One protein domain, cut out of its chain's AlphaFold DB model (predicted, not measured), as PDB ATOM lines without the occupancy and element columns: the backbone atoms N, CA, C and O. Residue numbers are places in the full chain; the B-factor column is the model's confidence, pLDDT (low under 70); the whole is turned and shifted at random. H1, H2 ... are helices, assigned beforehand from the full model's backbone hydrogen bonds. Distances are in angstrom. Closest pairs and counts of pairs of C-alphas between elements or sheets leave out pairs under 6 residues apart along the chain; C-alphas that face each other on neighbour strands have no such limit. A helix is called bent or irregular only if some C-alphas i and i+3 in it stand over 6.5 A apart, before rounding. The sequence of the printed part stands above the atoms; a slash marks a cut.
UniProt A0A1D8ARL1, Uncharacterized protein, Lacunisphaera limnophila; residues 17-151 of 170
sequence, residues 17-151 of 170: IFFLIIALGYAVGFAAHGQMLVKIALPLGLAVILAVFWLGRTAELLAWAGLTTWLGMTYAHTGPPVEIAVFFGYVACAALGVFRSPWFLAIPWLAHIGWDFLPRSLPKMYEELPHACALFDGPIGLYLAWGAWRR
ATOM      1  N   ILE A  17     -29.993 -12.856  63.796       96.75
ATOM      2  CA  ILE A  17     -29.778 -13.274  65.195       96.75
ATOM      3  C   ILE A  17     -30.740 -14.405  65.573       96.75
ATOM      4  O   ILE A  17     -30.334 -15.387  66.191       96.75
ATOM      5  N   PHE A  18     -32.007 -14.288  65.176       97.31
ATOM      6  CA  PHE A  18     -33.007 -15.323  65.421       97.31
ATOM      7  C   PHE A  18     -32.642 -16.644  64.728       97.31
ATOM      8  O   PHE A  18     -32.658 -17.701  65.356       97.31
ATOM      9  N   PHE A  19     -32.242 -16.579  63.456       98.12
ATOM     10  CA  PHE A  19     -31.780 -17.747  62.711       98.12
ATOM     11  C   PHE A  19     -30.530 -18.373  63.341       98.12
ATOM     12  O   PHE A  19     -30.458 -19.593  63.450       98.12
ATOM     13  N   LEU A  20     -29.580 -17.558  63.809       97.81
ATOM     14  CA  LEU A  20     -28.378 -18.027  64.498       97.81
ATOM     15  C   LEU A  20     -28.724 -18.827  65.765       97.81
ATOM     16  O   LEU A  20     -28.174 -19.905  65.966       97.81
ATOM     17  N   ILE A  21     -29.660 -18.340  66.586       97.25
ATOM     18  CA  ILE A  21     -30.128 -19.039  67.796       97.25
ATOM     19  C   ILE A  21     -30.759 -20.394  67.443       97.25
ATOM     20  O   ILE A  21     -30.450 -21.407  68.071       97.25
ATOM     21  N   ILE A  22     -31.610 -20.435  66.413       97.56
ATOM     22  CA  ILE A  22     -32.216 -21.686  65.936       97.56
ATOM     23  C   ILE A  22     -31.136 -22.652  65.441       97.56
ATOM     24  O   ILE A  22     -31.118 -23.816  65.845       97.56
ATOM     25  N   ALA A  23     -30.222 -22.175  64.595       97.56
ATOM     26  CA  ALA A  23     -29.139 -22.978  64.040       97.56
ATOM     27  C   ALA A  23     -28.249 -23.572  65.142       97.56
ATOM     28  O   ALA A  23     -27.858 -24.733  65.039       97.56
ATOM     29  N   LEU A  24     -27.990 -22.824  66.221       96.94
ATOM     30  CA  LEU A  24     -27.262 -23.329  67.387       96.94
ATOM     31  C   LEU A  24     -28.015 -24.447  68.105       96.94
ATOM     32  O   LEU A  24     -27.416 -25.483  68.390       96.94
ATOM     33  N   GLY A  25     -29.322 -24.285  68.331       95.12
ATOM     34  CA  GLY A  25     -30.156 -25.345  68.903       95.12
ATOM     35  C   GLY A  25     -30.098 -26.639  68.083       95.12
ATOM     36  O   GLY A  25     -29.883 -27.719  68.636       95.12
ATOM     37  N   TYR A  26     -30.200 -26.531  66.754       97.31
ATOM     38  CA  TYR A  26     -30.055 -27.680  65.853       97.31
ATOM     39  C   TYR A  26     -28.645 -28.276  65.866       97.31
ATOM     40  O   TYR A  26     -28.515 -29.497  65.888       97.31
ATOM     41  N   ALA A  27     -27.594 -27.451  65.869       96.69
ATOM     42  CA  ALA A  27     -26.209 -27.921  65.883       96.69
ATOM     43  C   ALA A  27     -25.891 -28.717  67.157       96.69
ATOM     44  O   ALA A  27     -25.316 -29.801  67.072       96.69
ATOM     45  N   VAL A  28     -26.318 -28.220  68.324       94.62
ATOM     46  CA  VAL A  28     -26.170 -28.923  69.608       94.62
ATOM     47  C   VAL A  28     -26.959 -30.231  69.596       94.62
ATOM     48  O   VAL A  28     -26.405 -31.279  69.924       94.62
ATOM     49  N   GLY A  29     -28.220 -30.201  69.151       94.62
ATOM     50  CA  GLY A  29     -29.050 -31.401  69.047       94.62
ATOM     51  C   GLY A  29     -28.443 -32.458  68.121       94.62
ATOM     52  O   GLY A  29     -28.345 -33.626  68.493       94.62
ATOM     53  N   PHE A  30     -27.977 -32.061  66.937       97.25
ATOM     54  CA  PHE A  30     -27.309 -32.949  65.985       97.25
ATOM     55  C   PHE A  30     -26.022 -33.548  66.573       97.25
ATOM     56  O   PHE A  30     -25.798 -34.756  66.487       97.25
ATOM     57  N   ALA A  31     -25.200 -32.731  67.233       96.88
ATOM     58  CA  ALA A  31     -23.955 -33.181  67.845       96.88
ATOM     59  C   ALA A  31     -24.162 -34.122  69.036       96.88
ATOM     60  O   ALA A  31     -23.374 -35.054  69.206       96.88
ATOM     61  N   ALA A  32     -25.221 -33.917  69.825       95.81
ATOM     62  CA  ALA A  32     -25.608 -34.823  70.903       95.81
ATOM     63  C   ALA A  32     -25.958 -36.215  70.362       95.81
ATOM     64  O   ALA A  32     -25.445 -37.218  70.853       95.81
ATOM     65  N   HIS A  33     -26.751 -36.288  69.286       96.25
ATOM     66  CA  HIS A  33     -27.067 -37.565  68.636       96.25
ATOM     67  C   HIS A  33     -25.831 -38.239  68.021       96.25
ATOM     68  O   HIS A  33     -25.741 -39.464  68.018       96.25
ATOM     69  N   GLY A  34     -24.873 -37.454  67.523       96.50
ATOM     70  CA  GLY A  34     -23.629 -37.956  66.940       96.50
ATOM     71  C   GLY A  34     -22.513 -38.290  67.936       96.50
ATOM     72  O   GLY A  34     -21.450 -38.712  67.492       96.50
ATOM     73  N   GLN A  35     -22.699 -38.080  69.249       95.81
ATOM     74  CA  GLN A  35     -21.621 -38.173  70.256       95.81
ATOM     75  C   GLN A  35     -20.400 -37.305  69.888       95.81
ATOM     76  O   GLN A  35     -19.239 -37.712  69.969       95.81
ATOM     77  N   MET A  36     -20.676 -36.094  69.401       97.44
ATOM     78  CA  MET A  36     -19.666 -35.140  68.934       97.44
ATOM     79  C   MET A  36     -19.620 -33.856  69.765       97.44
ATOM     80  O   MET A  36     -18.827 -32.977  69.430       97.44
ATOM     81  N   LEU A  37     -20.428 -33.740  70.828       96.62
ATOM     82  CA  LEU A  37     -20.586 -32.514  71.622       96.62
ATOM     83  C   LEU A  37     -19.238 -31.896  72.011       96.62
ATOM     84  O   LEU A  37     -18.963 -30.757  71.643       96.62
ATOM     85  N   VAL A  38     -18.358 -32.664  72.657       97.62
ATOM     86  CA  VAL A  38     -17.043 -32.172  73.102       97.62
ATOM     87  C   VAL A  38     -16.160 -31.761  71.920       97.62
ATOM     88  O   VAL A  38     -15.513 -30.717  71.960       97.62
ATOM     89  N   LYS A  39     -16.157 -32.554  70.840       97.62
ATOM     90  CA  LYS A  39     -15.301 -32.322  69.663       97.62
ATOM     91  C   LYS A  39     -15.650 -31.023  68.943       97.62
ATOM     92  O   LYS A  39     -14.754 -30.353  68.434       97.62
ATOM     93  N   ILE A  40     -16.937 -30.686  68.877       97.69
ATOM     94  CA  ILE A  40     -17.403 -29.509  68.138       97.69
ATOM     95  C   ILE A  40     -17.619 -28.280  69.017       97.69
ATOM     96  O   ILE A  40     -17.730 -27.187  68.470       97.69
ATOM     97  N   ALA A  41     -17.666 -28.428  70.344       98.19
ATOM     98  CA  ALA A  41     -18.011 -27.350  71.268       98.19
ATOM     99  C   ALA A  41     -17.125 -26.110  71.104       98.19
ATOM    100  O   ALA A  41     -17.631 -25.016  70.862       98.19
ATOM    101  N   LEU A  42     -15.801 -26.280  71.166       98.38
ATOM    102  CA  LEU A  42     -14.867 -25.165  71.006       98.38
ATOM    103  C   LEU A  42     -14.966 -24.522  69.603       98.38
ATOM    104  O   LEU A  42     -15.148 -23.304  69.533       98.38
ATOM    105  N   PRO A  43     -14.911 -25.282  68.485       98.38
ATOM    106  CA  PRO A  43     -15.150 -24.723  67.154       98.38
ATOM    107  C   PRO A  43     -16.471 -23.957  67.036       98.38
ATOM    108  O   PRO A  43     -16.499 -22.873  66.454       98.38
ATOM    109  N   LEU A  44     -17.552 -24.491  67.610       98.25
ATOM    110  CA  LEU A  44     -18.872 -23.873  67.566       98.25
ATOM    111  C   LEU A  44     -18.897 -22.562  68.360       98.25
ATOM    112  O   LEU A  44     -19.408 -21.566  67.856       98.25
ATOM    113  N   GLY A  45     -18.290 -22.518  69.551       98.44
ATOM    114  CA  GLY A  45     -18.208 -21.301  70.365       98.44
ATOM    115  C   GLY A  45     -17.451 -20.180  69.654       98.44
ATOM    116  O   GLY A  45     -17.923 -19.044  69.579       98.44
ATOM    117  N   LEU A  46     -16.315 -20.510  69.029       98.56
ATOM    118  CA  LEU A  46     -15.557 -19.564  68.205       98.56
ATOM    119  C   LEU A  46     -16.352 -19.104  66.976       98.56
ATOM    120  O   LEU A  46     -16.339 -17.916  66.647       98.56
ATOM    121  N   ALA A  47     -17.073 -20.017  66.319       98.31
ATOM    122  CA  ALA A  47     -17.924 -19.684  65.183       98.31
ATOM    123  C   ALA A  47     -19.039 -18.702  65.575       98.31
ATOM    124  O   ALA A  47     -19.280 -17.755  64.832       98.31
ATOM    125  N   VAL A  48     -19.664 -18.860  66.748       98.44
ATOM    126  CA  VAL A  48     -20.675 -17.917  67.262       98.44
ATOM    127  C   VAL A  48     -20.078 -16.540  67.509       98.44
ATOM    128  O   VAL A  48     -20.651 -15.548  67.057       98.44
ATOM    129  N   ILE A  49     -18.917 -16.468  68.172       98.56
ATOM    130  CA  ILE A  49     -18.220 -15.196  68.408       98.56
ATOM    131  C   ILE A  49     -17.985 -14.485  67.077       98.56
ATOM    132  O   ILE A  49     -18.372 -13.327  66.924       98.56
ATOM    133  N   LEU A  50     -17.413 -15.183  66.093       98.25
ATOM    134  CA  LEU A  50     -17.177 -14.627  64.763       98.25
ATOM    135  C   LEU A  50     -18.485 -14.217  64.078       98.25
ATOM    136  O   LEU A  50     -18.549 -13.131  63.510       98.25
ATOM    137  N   ALA A  51     -19.537 -15.032  64.169       97.94
ATOM    138  CA  ALA A  51     -20.831 -14.779  63.542       97.94
ATOM    139  C   ALA A  51     -21.487 -13.475  64.024       97.94
ATOM    140  O   ALA A  51     -22.155 -12.806  63.233       97.94
ATOM    141  N   VAL A  52     -21.298 -13.090  65.290       98.19
ATOM    142  CA  VAL A  52     -21.872 -11.846  65.837       98.19
ATOM    143  C   VAL A  52     -20.897 -10.670  65.838       98.19
ATOM    144  O   VAL A  52     -21.339  -9.522  65.771       98.19
ATOM    145  N   PHE A  53     -19.583 -10.925  65.838       97.88
ATOM    146  CA  PHE A  53     -18.531  -9.899  65.867       97.88
ATOM    147  C   PHE A  53     -18.685  -8.842  64.760       97.88
ATOM    148  O   PHE A  53     -18.388  -7.663  64.973       97.88
ATOM    149  N   TRP A  54     -19.172  -9.247  63.583       95.69
ATOM    150  CA  TRP A  54     -19.298  -8.394  62.396       95.69
ATOM    151  C   TRP A  54     -20.604  -7.590  62.314       95.69
ATOM    152  O   TRP A  54     -20.733  -6.734  61.439       95.69
ATOM    153  N   LEU A  55     -21.565  -7.801  63.221       94.44
ATOM    154  CA  LEU A  55     -22.875  -7.131  63.172       94.44
ATOM    155  C   LEU A  55     -22.809  -5.623  63.485       94.44
ATOM    156  O   LEU A  55     -23.775  -4.884  63.272       94.44
ATOM    157  N   GLY A  56     -21.657  -5.140  63.953       95.44
ATOM    158  CA  GLY A  56     -21.475  -3.794  64.482       95.44
ATOM    159  C   GLY A  56     -21.863  -3.722  65.958       95.44
ATOM    160  O   GLY A  56     -22.645  -4.523  66.455       95.44
ATOM    161  N   ARG A  57     -21.312  -2.737  66.675       96.69
ATOM    162  CA  ARG A  57     -21.274  -2.721  68.151       96.69
ATOM    163  C   ARG A  57     -22.656  -2.905  68.801       96.69
ATOM    164  O   ARG A  57     -22.823  -3.764  69.654       96.69
ATOM    165  N   THR A  58     -23.665  -2.131  68.404       95.94
ATOM    166  CA  THR A  58     -25.000  -2.230  69.023       95.94
ATOM    167  C   THR A  58     -25.700  -3.550  68.707       95.94
ATOM    168  O   THR A  58     -26.272  -4.169  69.597       95.94
ATOM    169  N   ALA A  59     -25.655  -3.994  67.451       97.00
ATOM    170  CA  ALA A  59     -26.293  -5.241  67.039       97.00
ATOM    171  C   ALA A  59     -25.612  -6.462  67.664       97.00
ATOM    172  O   ALA A  59     -26.294  -7.386  68.086       97.00
ATOM    173  N   GLU A  60     -24.286  -6.436  67.777       98.19
ATOM    174  CA  GLU A  60     -23.513  -7.452  68.479       98.19
ATOM    175  C   GLU A  60     -23.922  -7.546  69.960       98.19
ATOM    176  O   GLU A  60     -24.175  -8.641  70.450       98.19
ATOM    177  N   LEU A  61     -24.058  -6.414  70.665       98.12
ATOM    178  CA  LEU A  61     -24.525  -6.396  72.058       98.12
ATOM    179  C   LEU A  61     -25.921  -7.023  72.207       98.12
ATOM    180  O   LEU A  61     -26.153  -7.817  73.117       98.12
ATOM    181  N   LEU A  62     -26.847  -6.680  71.306       97.50
ATOM    182  CA  LEU A  62     -28.203  -7.237  71.304       97.50
ATOM    183  C   LEU A  62     -28.213  -8.730  70.950       97.50
ATOM    184  O   LEU A  62     -28.983  -9.486  71.540       97.50
ATOM    185  N   ALA A  63     -27.342  -9.166  70.036       98.19
ATOM    186  CA  ALA A  63     -27.161 -10.577  69.715       98.19
ATOM    187  C   ALA A  63     -26.704 -11.358  70.951       98.19
ATOM    188  O   ALA A  63     -27.293 -12.385  71.275       98.19
ATOM    189  N   TRP A  64     -25.723 -10.830  71.689       98.62
ATOM    190  CA  TRP A  64     -25.272 -11.439  72.937       98.62
ATOM    191  C   TRP A  64     -26.359 -11.482  74.007       98.62
ATOM    192  O   TRP A  64     -26.492 -12.500  74.671       98.62
ATOM    193  N   ALA A  65     -27.190 -10.447  74.139       98.38
ATOM    194  CA  ALA A  65     -28.331 -10.478  75.057       98.38
ATOM    195  C   ALA A  65     -29.359 -11.571  74.690       98.38
ATOM    196  O   ALA A  65     -29.860 -12.280  75.568       98.38
ATOM    197  N   GLY A  66     -29.634 -11.745  73.393       98.06
ATOM    198  CA  GLY A  66     -30.478 -12.832  72.889       98.06
ATOM    199  C   GLY A  66     -29.878 -14.210  73.168       98.06
ATOM    200  O   GLY A  66     -30.562 -15.086  73.692       98.06
ATOM    201  N   LEU A  67     -28.583 -14.384  72.896       98.38
ATOM    202  CA  LEU A  67     -27.856 -15.629  73.152       98.38
ATOM    203  C   LEU A  67     -27.746 -15.946  74.653       98.38
ATOM    204  O   LEU A  67     -27.897 -17.100  75.030       98.38
ATOM    205  N   THR A  68     -27.564 -14.950  75.525       98.50
ATOM    206  CA  THR A  68     -27.596 -15.130  76.988       98.50
ATOM    207  C   THR A  68     -28.984 -15.554  77.474       98.50
ATOM    208  O   THR A  68     -29.097 -16.410  78.348       98.50
ATOM    209  N   THR A  69     -30.056 -15.004  76.894       97.94
ATOM    210  CA  THR A  69     -31.422 -15.473  77.183       97.94
ATOM    211  C   THR A  69     -31.613 -16.925  76.739       97.94
ATOM    212  O   THR A  69     -32.169 -17.727  77.484       97.94
ATOM    213  N   TRP A  70     -31.119 -17.274  75.546       97.44
ATOM    214  CA  TRP A  70     -31.148 -18.646  75.035       97.44
ATOM    215  C   TRP A  70     -30.355 -19.617  75.918       97.44
ATOM    216  O   TRP A  70     -30.880 -20.678  76.241       97.44
ATOM    217  N   LEU A  71     -29.167 -19.226  76.393       97.44
ATOM    218  CA  LEU A  71     -28.358 -20.006  77.338       97.44
ATOM    219  C   LEU A  71     -29.153 -20.355  78.607       97.44
ATOM    220  O   LEU A  71     -29.086 -21.477  79.096       97.44
ATOM    221  N   GLY A  72     -29.974 -19.427  79.108       95.50
ATOM    222  CA  GLY A  72     -30.837 -19.676  80.266       95.50
ATOM    223  C   GLY A  72     -31.924 -20.731  80.021       95.50
ATOM    224  O   GLY A  72     -32.430 -21.317  80.974       95.50
ATOM    225  N   MET A  73     -32.299 -21.000  78.764       94.75
ATOM    226  CA  MET A  73     -33.323 -22.000  78.426       94.75
ATOM    227  C   MET A  73     -32.802 -23.442  78.441       94.75
ATOM    228  O   MET A  73     -33.619 -24.366  78.368       94.75
ATOM    229  N   THR A  74     -31.481 -23.646  78.566       90.88
ATOM    230  CA  THR A  74     -30.824 -24.962  78.472       90.88
ATOM    231  C   THR A  74     -31.494 -26.019  79.344       90.88
ATOM    232  O   THR A  74     -31.717 -27.130  78.875       90.88
ATOM    233  N   TYR A  75     -31.926 -25.662  80.558       91.38
ATOM    234  CA  TYR A  75     -32.627 -26.582  81.463       91.38
ATOM    235  C   TYR A  75     -34.022 -26.124  81.881       91.38
ATOM    236  O   TYR A  75     -34.756 -26.900  82.491       91.38
ATOM    237  N   ALA A  76     -34.434 -24.903  81.537       92.00
ATOM    238  CA  ALA A  76     -35.720 -24.346  81.961       92.00
ATOM    239  C   ALA A  76     -36.916 -25.228  81.556       92.00
ATOM    240  O   ALA A  76     -37.895 -25.346  82.290       92.00
ATOM    241  N   HIS A  77     -36.808 -25.896  80.406       88.31
ATOM    242  CA  HIS A  77     -37.834 -26.786  79.869       88.31
ATOM    243  C   HIS A  77     -37.994 -28.104  80.650       88.31
ATOM    244  O   HIS A  77     -38.975 -28.812  80.442       88.31
ATOM    245  N   THR A  78     -37.055 -28.448  81.539       87.56
ATOM    246  CA  THR A  78     -37.135 -29.675  82.346       87.56
ATOM    247  C   THR A  78     -38.184 -29.571  83.458       87.56
ATOM    248  O   THR A  78     -38.697 -30.594  83.906       87.56
ATOM    249  N   GLY A  79     -38.540 -28.350  83.886       86.25
ATOM    250  CA  GLY A  79     -39.632 -28.084  84.830       86.25
ATOM    251  C   GLY A  79     -39.291 -27.843  86.314       86.25
ATOM    252  O   GLY A  79     -40.143 -27.259  86.989       86.25
ATOM    253  N   PRO A  80     -38.116 -28.202  86.881       92.38
ATOM    254  CA  PRO A  80     -37.778 -27.839  88.252       92.38
ATOM    255  C   PRO A  80     -37.815 -26.317  88.469       92.38
ATOM    256  O   PRO A  80     -37.246 -25.571  87.665       92.38
ATOM    257  N   PRO A  81     -38.390 -25.831  89.587       96.00
ATOM    258  CA  PRO A  81     -38.466 -24.399  89.881       96.00
ATOM    259  C   PRO A  81     -37.109 -23.688  89.871       96.00
ATOM    260  O   PRO A  81     -37.029 -22.521  89.498       96.00
ATOM    261  N   VAL A  82     -36.039 -24.394  90.250       95.38
ATOM    262  CA  VAL A  82     -34.678 -23.847  90.246       95.38
ATOM    263  C   VAL A  82     -34.197 -23.506  88.833       95.38
ATOM    264  O   VAL A  82     -33.642 -22.431  88.636       95.38
ATOM    265  N   GLU A  83     -34.480 -24.344  87.833       95.00
ATOM    266  CA  GLU A  83     -34.059 -24.098  86.447       95.00
ATOM    267  C   GLU A  83     -34.858 -22.947  85.821       95.00
ATOM    268  O   GLU A  83     -34.314 -22.118  85.090       95.00
ATOM    269  N   ILE A  84     -36.141 -22.826  86.179       96.12
ATOM    270  CA  ILE A  84     -36.981 -21.685  85.795       96.12
ATOM    271  C   ILE A  84     -36.451 -20.387  86.428       96.12
ATOM    272  O   ILE A  84     -36.368 -19.355  85.761       96.12
ATOM    273  N   ALA A  85     -36.059 -20.423  87.706       97.06
ATOM    274  CA  ALA A  85     -35.482 -19.267  88.388       97.06
ATOM    275  C   ALA A  85     -34.143 -18.836  87.764       97.06
ATOM    276  O   ALA A  85     -33.924 -17.641  87.556       97.06
ATOM    277  N   VAL A  86     -33.278 -19.793  87.408       96.31
ATOM    278  CA  VAL A  86     -32.015 -19.529  86.699       96.31
ATOM    279  C   VAL A  86     -32.274 -18.880  85.339       96.31
ATOM    280  O   VAL A  86     -31.648 -17.865  85.031       96.31
ATOM    281  N   PHE A  87     -33.250 -19.377  84.570       97.25
ATOM    282  CA  PHE A  87     -33.659 -18.761  83.305       97.25
ATOM    283  C   PHE A  87     -34.041 -17.285  83.468       97.25
ATOM    284  O   PHE A  87     -33.486 -16.424  82.781       97.25
ATOM    285  N   PHE A  88     -34.934 -16.957  84.407       97.94
ATOM    286  CA  PHE A  88     -35.307 -15.560  84.656       97.94
ATOM    287  C   PHE A  88     -34.130 -14.718  85.167       97.94
ATOM    288  O   PHE A  88     -34.016 -13.544  84.809       97.94
ATOM    289  N   GLY A  89     -33.214 -15.315  85.935       98.19
ATOM    290  CA  GLY A  89     -31.950 -14.683  86.310       98.19
ATOM    291  C   GLY A  89     -31.103 -14.300  85.092       98.19
ATOM    292  O   GLY A  89     -30.563 -13.193  85.039       98.19
ATOM    293  N   TYR A  90     -31.036 -15.165  84.079       98.12
ATOM    294  CA  TYR A  90     -30.277 -14.916  82.849       98.12
ATOM    295  C   TYR A  90     -30.962 -13.867  81.969       98.12
ATOM    296  O   TYR A  90     -30.278 -13.001  81.425       98.12
ATOM    297  N   VAL A  91     -32.298 -13.863  81.895       98.19
ATOM    298  CA  VAL A  91     -33.079 -12.797  81.236       98.19
ATOM    299  C   VAL A  91     -32.806 -11.438  81.892       98.19
ATOM    300  O   VAL A  91     -32.548 -10.449  81.202       98.19
ATOM    301  N   ALA A  92     -32.807 -11.378  83.227       98.25
ATOM    302  CA  ALA A  92     -32.484 -10.157  83.961       98.25
ATOM    303  C   ALA A  92     -31.040  -9.701  83.699       98.25
ATOM    304  O   ALA A  92     -30.796  -8.518  83.445       98.25
ATOM    305  N   CYS A  93     -30.086 -10.635  83.687       98.44
ATOM    306  CA  CYS A  93     -28.695 -10.361  83.332       98.44
ATOM    307  C   CYS A  93     -28.554  -9.861  81.886       98.44
ATOM    308  O   CYS A  93     -27.823  -8.902  81.650       98.44
ATOM    309  N   ALA A  94     -29.298 -10.424  80.931       98.12
ATOM    310  CA  ALA A  94     -29.322  -9.958  79.548       98.12
ATOM    311  C   ALA A  94     -29.804  -8.501  79.449       98.12
ATOM    312  O   ALA A  94     -29.141  -7.667  78.829       98.12
ATOM    313  N   ALA A  95     -30.902  -8.162  80.132       97.50
ATOM    314  CA  ALA A  95     -31.410  -6.793  80.189       97.50
ATOM    315  C   ALA A  95     -30.393  -5.827  80.831       97.50
ATOM    316  O   ALA A  95     -30.072  -4.782  80.261       97.50
ATOM    317  N   LEU A  96     -29.820  -6.188  81.984       97.44
ATOM    318  CA  LEU A  96     -28.767  -5.396  82.632       97.44
ATOM    319  C   LEU A  96     -27.512  -5.274  81.754       97.44
ATOM    320  O   LEU A  96     -26.859  -4.231  81.752       97.44
ATOM    321  N   GLY A  97     -27.206  -6.301  80.968       97.50
ATOM    322  CA  GLY A  97     -26.138  -6.324  79.976       97.50
ATOM    323  C   GLY A  97     -26.257  -5.207  78.948       97.50
ATOM    324  O   GLY A  97     -25.285  -4.509  78.656       97.50
ATOM    325  N   VAL A  98     -27.477  -5.017  78.447       97.38
ATOM    326  CA  VAL A  98     -27.813  -4.023  77.422       97.38
ATOM    327  C   VAL A  98     -27.893  -2.607  77.999       97.38
ATOM    328  O   VAL A  98     -27.351  -1.667  77.412       97.38
ATOM    329  N   PHE A  99     -28.562  -2.447  79.144       96.62
ATOM    330  CA  PHE A  99     -28.923  -1.127  79.680       96.62
ATOM    331  C   PHE A  99     -27.968  -0.590  80.756       96.62
ATOM    332  O   PHE A  99     -27.977   0.608  81.036       96.62
ATOM    333  N   ARG A 100     -27.160  -1.444  81.398       95.88
ATOM    334  CA  ARG A 100     -26.268  -1.055  82.509       95.88
ATOM    335  C   ARG A 100     -24.808  -1.379  82.224       95.88
ATOM    336  O   ARG A 100     -23.986  -0.470  82.196       95.88
ATOM    337  N   SER A 101     -24.443  -2.645  82.053       97.06
ATOM    338  CA  SER A 101     -23.037  -3.040  81.906       97.06
ATOM    339  C   SER A 101     -22.898  -4.377  81.182       97.06
ATOM    340  O   SER A 101     -23.445  -5.363  81.674       97.06
ATOM    341  N   PRO A 102     -22.088  -4.474  80.109       97.62
ATOM    342  CA  PRO A 102     -21.864  -5.738  79.407       97.62
ATOM    343  C   PRO A 102     -21.262  -6.858  80.271       97.62
ATOM    344  O   PRO A 102     -21.318  -8.022  79.884       97.62
ATOM    345  N   TRP A 103     -20.736  -6.551  81.462       98.31
ATOM    346  CA  TRP A 103     -20.335  -7.571  82.438       98.31
ATOM    347  C   TRP A 103     -21.487  -8.496  82.845       98.31
ATOM    348  O   TRP A 103     -21.256  -9.681  83.069       98.31
ATOM    349  N   PHE A 104     -22.725  -7.996  82.863       98.38
ATOM    350  CA  PHE A 104     -23.905  -8.828  83.101       98.38
ATOM    351  C   PHE A 104     -24.190  -9.804  81.953       98.38
ATOM    352  O   PHE A 104     -24.938 -10.749  82.156       98.38
ATOM    353  N   LEU A 105     -23.579  -9.633  80.776       98.50
ATOM    354  CA  LEU A 105     -23.588 -10.669  79.742       98.50
ATOM    355  C   LEU A 105     -22.492 -11.698  79.996       98.50
ATOM    356  O   LEU A 105     -22.767 -12.876  79.871       98.50
ATOM    357  N   ALA A 106     -21.285 -11.295  80.397       98.56
ATOM    358  CA  ALA A 106     -20.170 -12.224  80.618       98.56
ATOM    359  C   ALA A 106     -20.404 -13.202  81.786       98.56
ATOM    360  O   ALA A 106     -20.063 -14.379  81.684       98.56
ATOM    361  N   ILE A 107     -20.988 -12.718  82.890       98.44
ATOM    362  CA  ILE A 107     -21.184 -13.504  84.117       98.44
ATOM    363  C   ILE A 107     -22.028 -14.766  83.874       98.44
ATOM    364  O   ILE A 107     -21.545 -15.833  84.242       98.44
ATOM    365  N   PRO A 108     -23.226 -14.702  83.250       98.44
ATOM    366  CA  PRO A 108     -24.018 -15.890  82.944       98.44
ATOM    367  C   PRO A 108     -23.237 -16.976  82.211       98.44
ATOM    368  O   PRO A 108     -23.278 -18.115  82.641       98.44
ATOM    369  N   TRP A 109     -22.463 -16.629  81.179       98.62
ATOM    370  CA  TRP A 109     -21.680 -17.610  80.419       98.62
ATOM    371  C   TRP A 109     -20.625 -18.312  81.280       98.62
ATOM    372  O   TRP A 109     -20.507 -19.529  81.249       98.62
ATOM    373  N   LEU A 110     -19.886 -17.567  82.104       98.50
ATOM    374  CA  LEU A 110     -18.877 -18.167  82.985       98.50
ATOM    375  C   LEU A 110     -19.505 -18.946  84.151       98.50
ATOM    376  O   LEU A 110     -18.978 -19.976  84.563       98.50
ATOM    377  N   ALA A 111     -20.631 -18.466  84.684       98.00
ATOM    378  CA  ALA A 111     -21.367 -19.130  85.755       98.00
ATOM    379  C   ALA A 111     -22.069 -20.407  85.271       98.00
ATOM    380  O   ALA A 111     -22.185 -21.358  86.042       98.00
ATOM    381  N   HIS A 112     -22.497 -20.442  84.006       98.06
ATOM    382  CA  HIS A 112     -23.149 -21.594  83.391       98.06
ATOM    383  C   HIS A 112     -22.244 -22.828  83.387       98.06
ATOM    384  O   HIS A 112     -22.711 -23.913  83.712       98.06
ATOM    385  N   ILE A 113     -20.930 -22.650  83.200       97.94
ATOM    386  CA  ILE A 113     -19.947 -23.733  83.350       97.94
ATOM    387  C   ILE A 113     -20.095 -24.394  84.724       97.94
ATOM    388  O   ILE A 113     -20.272 -25.601  84.821       97.94
ATOM    389  N   GLY A 114     -20.067 -23.605  85.803       97.12
ATOM    390  CA  GLY A 114     -20.241 -24.132  87.158       97.12
ATOM    391  C   GLY A 114     -21.618 -24.765  87.376       97.12
ATOM    392  O   GLY A 114     -21.717 -25.783  88.057       97.12
ATOM    393  N   TRP A 115     -22.661 -24.188  86.771       96.12
ATOM    394  CA  TRP A 115     -24.014 -24.741  86.801       96.12
ATOM    395  C   TRP A 115     -24.048 -26.144  86.190       96.12
ATOM    396  O   TRP A 115     -24.553 -27.067  86.825       96.12
ATOM    397  N   ASP A 116     -23.447 -26.343  85.020       95.56
ATOM    398  CA  ASP A 116     -23.471 -27.615  84.297       95.56
ATOM    399  C   ASP A 116     -22.803 -28.775  85.036       95.56
ATOM    400  O   ASP A 116     -23.230 -29.920  84.892       95.56
ATOM    401  N   PHE A 117     -21.796 -28.503  85.868       96.69
ATOM    402  CA  PHE A 117     -21.148 -29.541  86.678       96.69
ATOM    403  C   PHE A 117     -21.936 -29.932  87.937       96.69
ATOM    404  O   PHE A 117     -21.536 -30.867  88.636       96.69
ATOM    405  N   LEU A 118     -23.054 -29.266  88.247       95.62
ATOM    406  CA  LEU A 118     -23.914 -29.701  89.347       95.62
ATOM    407  C   LEU A 118     -24.566 -31.055  89.015       95.62
ATOM    408  O   LEU A 118     -25.129 -31.198  87.925       95.62
ATOM    409  N   PRO A 119     -24.549 -32.028  89.951       91.88
ATOM    410  CA  PRO A 119     -25.142 -33.342  89.737       91.88
ATOM    411  C   PRO A 119     -26.612 -33.246  89.329       91.88
ATOM    412  O   PRO A 119     -27.451 -32.739  90.073       91.88
ATOM    413  N   ARG A 120     -26.918 -33.764  88.141       90.12
ATOM    414  CA  ARG A 120     -28.260 -33.791  87.559       90.12
ATOM    415  C   ARG A 120     -28.407 -35.023  86.673       90.12
ATOM    416  O   ARG A 120     -27.447 -35.467  86.047       90.12
ATOM    417  N   SER A 121     -29.606 -35.590  86.624       89.12
ATOM    418  CA  SER A 121     -29.920 -36.690  85.714       89.12
ATOM    419  C   SER A 121     -30.127 -36.140  84.304       89.12
ATOM    420  O   SER A 121     -31.132 -35.477  84.045       89.12
ATOM    421  N   LEU A 122     -29.191 -36.415  83.395       88.88
ATOM    422  CA  LEU A 122     -29.322 -36.084  81.976       88.88
ATOM    423  C   LEU A 122     -29.628 -37.345  81.158       88.88
ATOM    424  O   LEU A 122     -29.198 -38.438  81.533       88.88
ATOM    425  N   PRO A 123     -30.345 -37.227  80.026       90.88
ATOM    426  CA  PRO A 123     -30.402 -38.307  79.050       90.88
ATOM    427  C   PRO A 123     -28.990 -38.714  78.615       90.88
ATOM    428  O   PRO A 123     -28.121 -37.858  78.471       90.88
ATOM    429  N   LYS A 124     -28.778 -40.004  78.322       92.88
ATOM    430  CA  LYS A 124     -27.456 -40.571  77.983       92.88
ATOM    431  C   LYS A 124     -26.691 -39.794  76.898       92.88
ATOM    432  O   LYS A 124     -25.484 -39.617  76.982       92.88
ATOM    433  N   MET A 125     -27.398 -39.288  75.887       93.12
ATOM    434  CA  MET A 125     -26.822 -38.476  74.799       93.12
ATOM    435  C   MET A 125     -26.239 -37.120  75.246       93.12
ATOM    436  O   MET A 125     -25.536 -36.477  74.473       93.12
ATOM    437  N   TYR A 126     -26.525 -36.686  76.475       93.56
ATOM    438  CA  TYR A 126     -26.056 -35.437  77.077       93.56
ATOM    439  C   TYR A 126     -25.104 -35.670  78.262       93.56
ATOM    440  O   TYR A 126     -24.796 -34.727  78.979       93.56
ATOM    441  N   GLU A 127     -24.600 -36.887  78.485       93.25
ATOM    442  CA  GLU A 127     -23.637 -37.157  79.571       93.25
ATOM    443  C   GLU A 127     -22.352 -36.321  79.439       93.25
ATOM    444  O   GLU A 127     -21.784 -35.872  80.432       93.25
ATOM    445  N   GLU A 128     -21.918 -36.046  78.206       94.56
ATOM    446  CA  GLU A 128     -20.752 -35.199  77.938       94.56
ATOM    447  C   GLU A 128     -21.068 -33.694  77.929       94.56
ATOM    448  O   GLU A 128     -20.160 -32.877  77.752       94.56
ATOM    449  N   LEU A 129     -22.339 -33.313  78.112       93.62
ATOM    450  CA  LEU A 129     -22.789 -31.926  77.998       93.62
ATOM    451  C   LEU A 129     -22.001 -30.970  78.909       93.62
ATOM    452  O   LEU A 129     -21.562 -29.956  78.381       93.62
ATOM    453  N   PRO A 130     -21.685 -31.283  80.186       96.00
ATOM    454  CA  PRO A 130     -20.925 -30.353  81.026       96.00
ATOM    455  C   PRO A 130     -19.531 -30.011  80.483       96.00
ATOM    456  O   PRO A 130     -19.094 -28.862  80.526       96.00
ATOM    457  N   HIS A 131     -18.838 -30.995  79.905       97.62
ATOM    458  CA  HIS A 131     -17.525 -30.781  79.296       97.62
ATOM    459  C   HIS A 131     -17.639 -29.977  77.999       97.62
ATOM    460  O   HIS A 131     -16.828 -29.086  77.741       97.62
ATOM    461  N   ALA A 132     -18.656 -30.276  77.189       97.56
ATOM    462  CA  ALA A 132     -18.932 -29.531  75.971       97.56
ATOM    463  C   ALA A 132     -19.300 -28.071  76.276       97.56
ATOM    464  O   ALA A 132     -18.739 -27.167  75.664       97.56
ATOM    465  N   CYS A 133     -20.160 -27.819  77.261       97.12
ATOM    466  CA  CYS A 133     -20.512 -26.471  77.687       97.12
ATOM    467  C   CYS A 133     -19.303 -25.708  78.225       97.12
ATOM    468  O   CYS A 133     -19.092 -24.577  77.817       97.12
ATOM    469  N   ALA A 134     -18.419 -26.322  79.018       98.19
ATOM    470  CA  ALA A 134     -17.186 -25.653  79.448       98.19
ATOM    471  C   ALA A 134     -16.335 -25.150  78.262       98.19
ATOM    472  O   ALA A 134     -15.802 -24.036  78.293       98.19
ATOM    473  N   LEU A 135     -16.230 -25.958  77.200       98.31
ATOM    474  CA  LEU A 135     -15.493 -25.621  75.979       98.31
ATOM    475  C   LEU A 135     -16.217 -24.600  75.087       98.31
ATOM    476  O   LEU A 135     -15.550 -23.843  74.383       98.31
ATOM    477  N   PHE A 136     -17.549 -24.592  75.092       98.38
ATOM    478  CA  PHE A 136     -18.375 -23.661  74.321       98.38
ATOM    479  C   PHE A 136     -18.511 -22.304  75.033       98.38
ATOM    480  O   PHE A 136     -18.212 -21.257  74.452       98.38
ATOM    481  N   ASP A 137     -18.879 -22.325  76.312       98.44
ATOM    482  CA  ASP A 137     -19.170 -21.154  77.135       98.44
ATOM    483  C   ASP A 137     -17.911 -20.394  77.536       98.44
ATOM    484  O   ASP A 137     -17.920 -19.164  77.563       98.44
ATOM    485  N   GLY A 138     -16.813 -21.097  77.829       98.50
ATOM    486  CA  GLY A 138     -15.562 -20.489  78.287       98.50
ATOM    487  C   GLY A 138     -15.044 -19.401  77.339       98.50
ATOM    488  O   GLY A 138     -14.902 -18.248  77.758       98.50
ATOM    489  N   PRO A 139     -14.804 -19.706  76.050       98.69
ATOM    490  CA  PRO A 139     -14.389 -18.712  75.065       98.69
ATOM    491  C   PRO A 139     -15.377 -17.549  74.921       98.69
ATOM    492  O   PRO A 139     -14.943 -16.403  74.804       98.69
ATOM    493  N   ILE A 140     -16.688 -17.814  74.957       98.75
ATOM    494  CA  ILE A 140     -17.726 -16.781  74.834       98.75
ATOM    495  C   ILE A 140     -17.718 -15.858  76.057       98.75
ATOM    496  O   ILE A 140     -17.659 -14.636  75.912       98.75
ATOM    497  N   GLY A 141     -17.708 -16.421  77.264       98.62
ATOM    498  CA  GLY A 141     -17.633 -15.671  78.513       98.62
ATOM    499  C   GLY A 141     -16.364 -14.822  78.602       98.62
ATOM    500  O   GLY A 141     -16.435 -13.643  78.954       98.62
ATOM    501  N   LEU A 142     -15.212 -15.371  78.202       98.75
ATOM    502  CA  LEU A 142     -13.944 -14.635  78.138       98.75
ATOM    503  C   LEU A 142     -13.968 -13.523  77.083       98.75
ATOM    504  O   LEU A 142     -13.488 -12.418  77.345       98.75
ATOM    505  N   TYR A 143     -14.557 -13.779  75.913       98.69
ATOM    506  CA  TYR A 143     -14.754 -12.769  74.876       98.69
ATOM    507  C   TYR A 143     -15.630 -11.611  75.373       98.69
ATOM    508  O   TYR A 143     -15.272 -10.442  75.210       98.69
ATOM    509  N   LEU A 144     -16.746 -11.925  76.036       98.62
ATOM    510  CA  LEU A 144     -17.649 -10.941  76.629       98.62
ATOM    511  C   LEU A 144     -16.967 -10.132  77.735       98.62
ATOM    512  O   LEU A 144     -17.087  -8.907  77.752       98.62
ATOM    513  N   ALA A 145     -16.206 -10.786  78.616       98.69
ATOM    514  CA  ALA A 145     -15.437 -10.126  79.669       98.69
ATOM    515  C   ALA A 145     -14.381  -9.174  79.084       98.69
ATOM    516  O   ALA A 145     -14.279  -8.016  79.498       98.69
ATOM    517  N   TRP A 146     -13.639  -9.620  78.066       98.69
ATOM    518  CA  TRP A 146     -12.688  -8.779  77.339       98.69
ATOM    519  C   TRP A 146     -13.382  -7.586  76.671       98.69
ATOM    520  O   TRP A 146     -12.924  -6.449  76.808       98.69
ATOM    521  N   GLY A 147     -14.504  -7.818  75.986       98.31
ATOM    522  CA  GLY A 147     -15.284  -6.770  75.333       98.31
ATOM    523  C   GLY A 147     -15.831  -5.747  76.331       98.31
ATOM    524  O   GLY A 147     -15.750  -4.542  76.083       98.31
ATOM    525  N   ALA A 148     -16.309  -6.202  77.491       98.00
ATOM    526  CA  ALA A 148     -16.759  -5.348  78.585       98.00
ATOM    527  C   ALA A 148     -15.607  -4.494  79.140       98.00
ATOM    528  O   ALA A 148     -15.739  -3.271  79.242       98.00
ATOM    529  N   TRP A 149     -14.452  -5.106  79.419       98.31
ATOM    530  CA  TRP A 149     -13.250  -4.410  79.889       98.31
ATOM    531  C   TRP A 149     -12.757  -3.352  78.891       98.31
ATOM    532  O   TRP A 149     -12.448  -2.223  79.272       98.31
ATOM    533  N   ARG A 150     -12.765  -3.675  77.592       98.25
ATOM    534  CA  ARG A 150     -12.399  -2.755  76.501       98.25
ATOM    535  C   ARG A 150     -13.477  -1.722  76.169       98.25
ATOM    536  O   ARG A 150     -13.274  -0.931  75.250       98.25
ATOM    537  N   ARG A 151     -14.619  -1.721  76.869       97.00
ATOM    538  CA  ARG A 151     -15.787  -0.870  76.567       97.00
ATOM    539  C   ARG A 151     -16.204  -0.984  75.093       97.00
ATOM    540  O   ARG A 151     -16.523   0.003  74.426       97.00
TER     541      ARG A 151
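This is residues 17 to 151 of the 170 residues of an uncharacterized protein of Lacunisphaera limnophila (UniProt A0A1D8ARL1). Six helices stand in an up-and-down bundle, each running against the one before it. H2, H6, H5 and H3 form a ring of four, each touching the next, with H4 packed on H3 and H5, and H1 on the outside, meeting H3 with one end. The 135 printed residues hold six named helices, H1 to H6 in chain order, and no named strand; the class is all helix. The whole is compact, with a radius of gyration of the C-alphas of 14.2 A and spans of 41 by 31 by 24 A.

H1, residues 17 to 33, and H2, residues 37 to 53, only just touch, with 3 pairs of C-alphas within 8 A, and only at the corner by their link. With residues 17 to 21 alone H1 touches H3, residues 57 to 76, at a steep tilt of 39 degrees; the closest C-alphas, of Ile 17 and Ala 63, are 5.9 A apart. H3 is the hub, touching H1, H2, H4 and H5. H2 and H3 form a helical hairpin, closest at the C-alphas of Val 52 and Glu 60, 5.4 A. H3 and H4, residues 81 to 99, form another at a shallow tilt of 5 degrees, with the C-alphas of Gly 72 and Phe 87 closest at 4.2 A. H5, residues 103 to 116, touches H4, closest at the C-alphas of Gly 97 and Phe 104, 4.6 A. H5 also touches H3, closest at the C-alphas of Thr 68 and Leu 105, 6.6 A. H6, residues 129 to 149, touches H5, opposite ways at 17 degrees, a shallow tilt; the C-alphas of Ala 106 and Gly 141 are closest at 4.8 A. H6 touches H2 the same way, closest at the C-alphas of Val 38 and Ala 132, 4.3 A. H3 and H6 are near each other; H2 and H5, for instance, are apart. Every O i to N i+4 pair is within hydrogen-bond range in H1 and H4, against 11 of 13 in H2, 12 of 16 in H3, 6 of 10 in H5 and 15 of 17 in H6.

H1 begins at C-alpha 17 (-29.778, -13.274, 65.195) and spans 24.7 A. H2 spans 23.4 A, with a kink of 28 degrees near residue 44; it is irregular, C-alphas 39 and 42 being 7.3 A apart. H3 spans 29.4 A and is irregular, C-alphas 72 and 75 being 7.2 A apart. H4 spans 27.1 A and H5 20.4 A. H6 spans 29.2 A, with a kink of 30 degrees near residue 136, and ends at C-alpha 149 (-13.250, -4.410, 79.889).

The two C-alphas farthest apart, of Lys 124 and Arg 151, are 41.4 A apart. The printed part has no cut. The link from H5 to H6, residues 117 to 128, is long; the other four are tight. The mean pLDDT of the printed part is 96.6, and no printed residue is under 70.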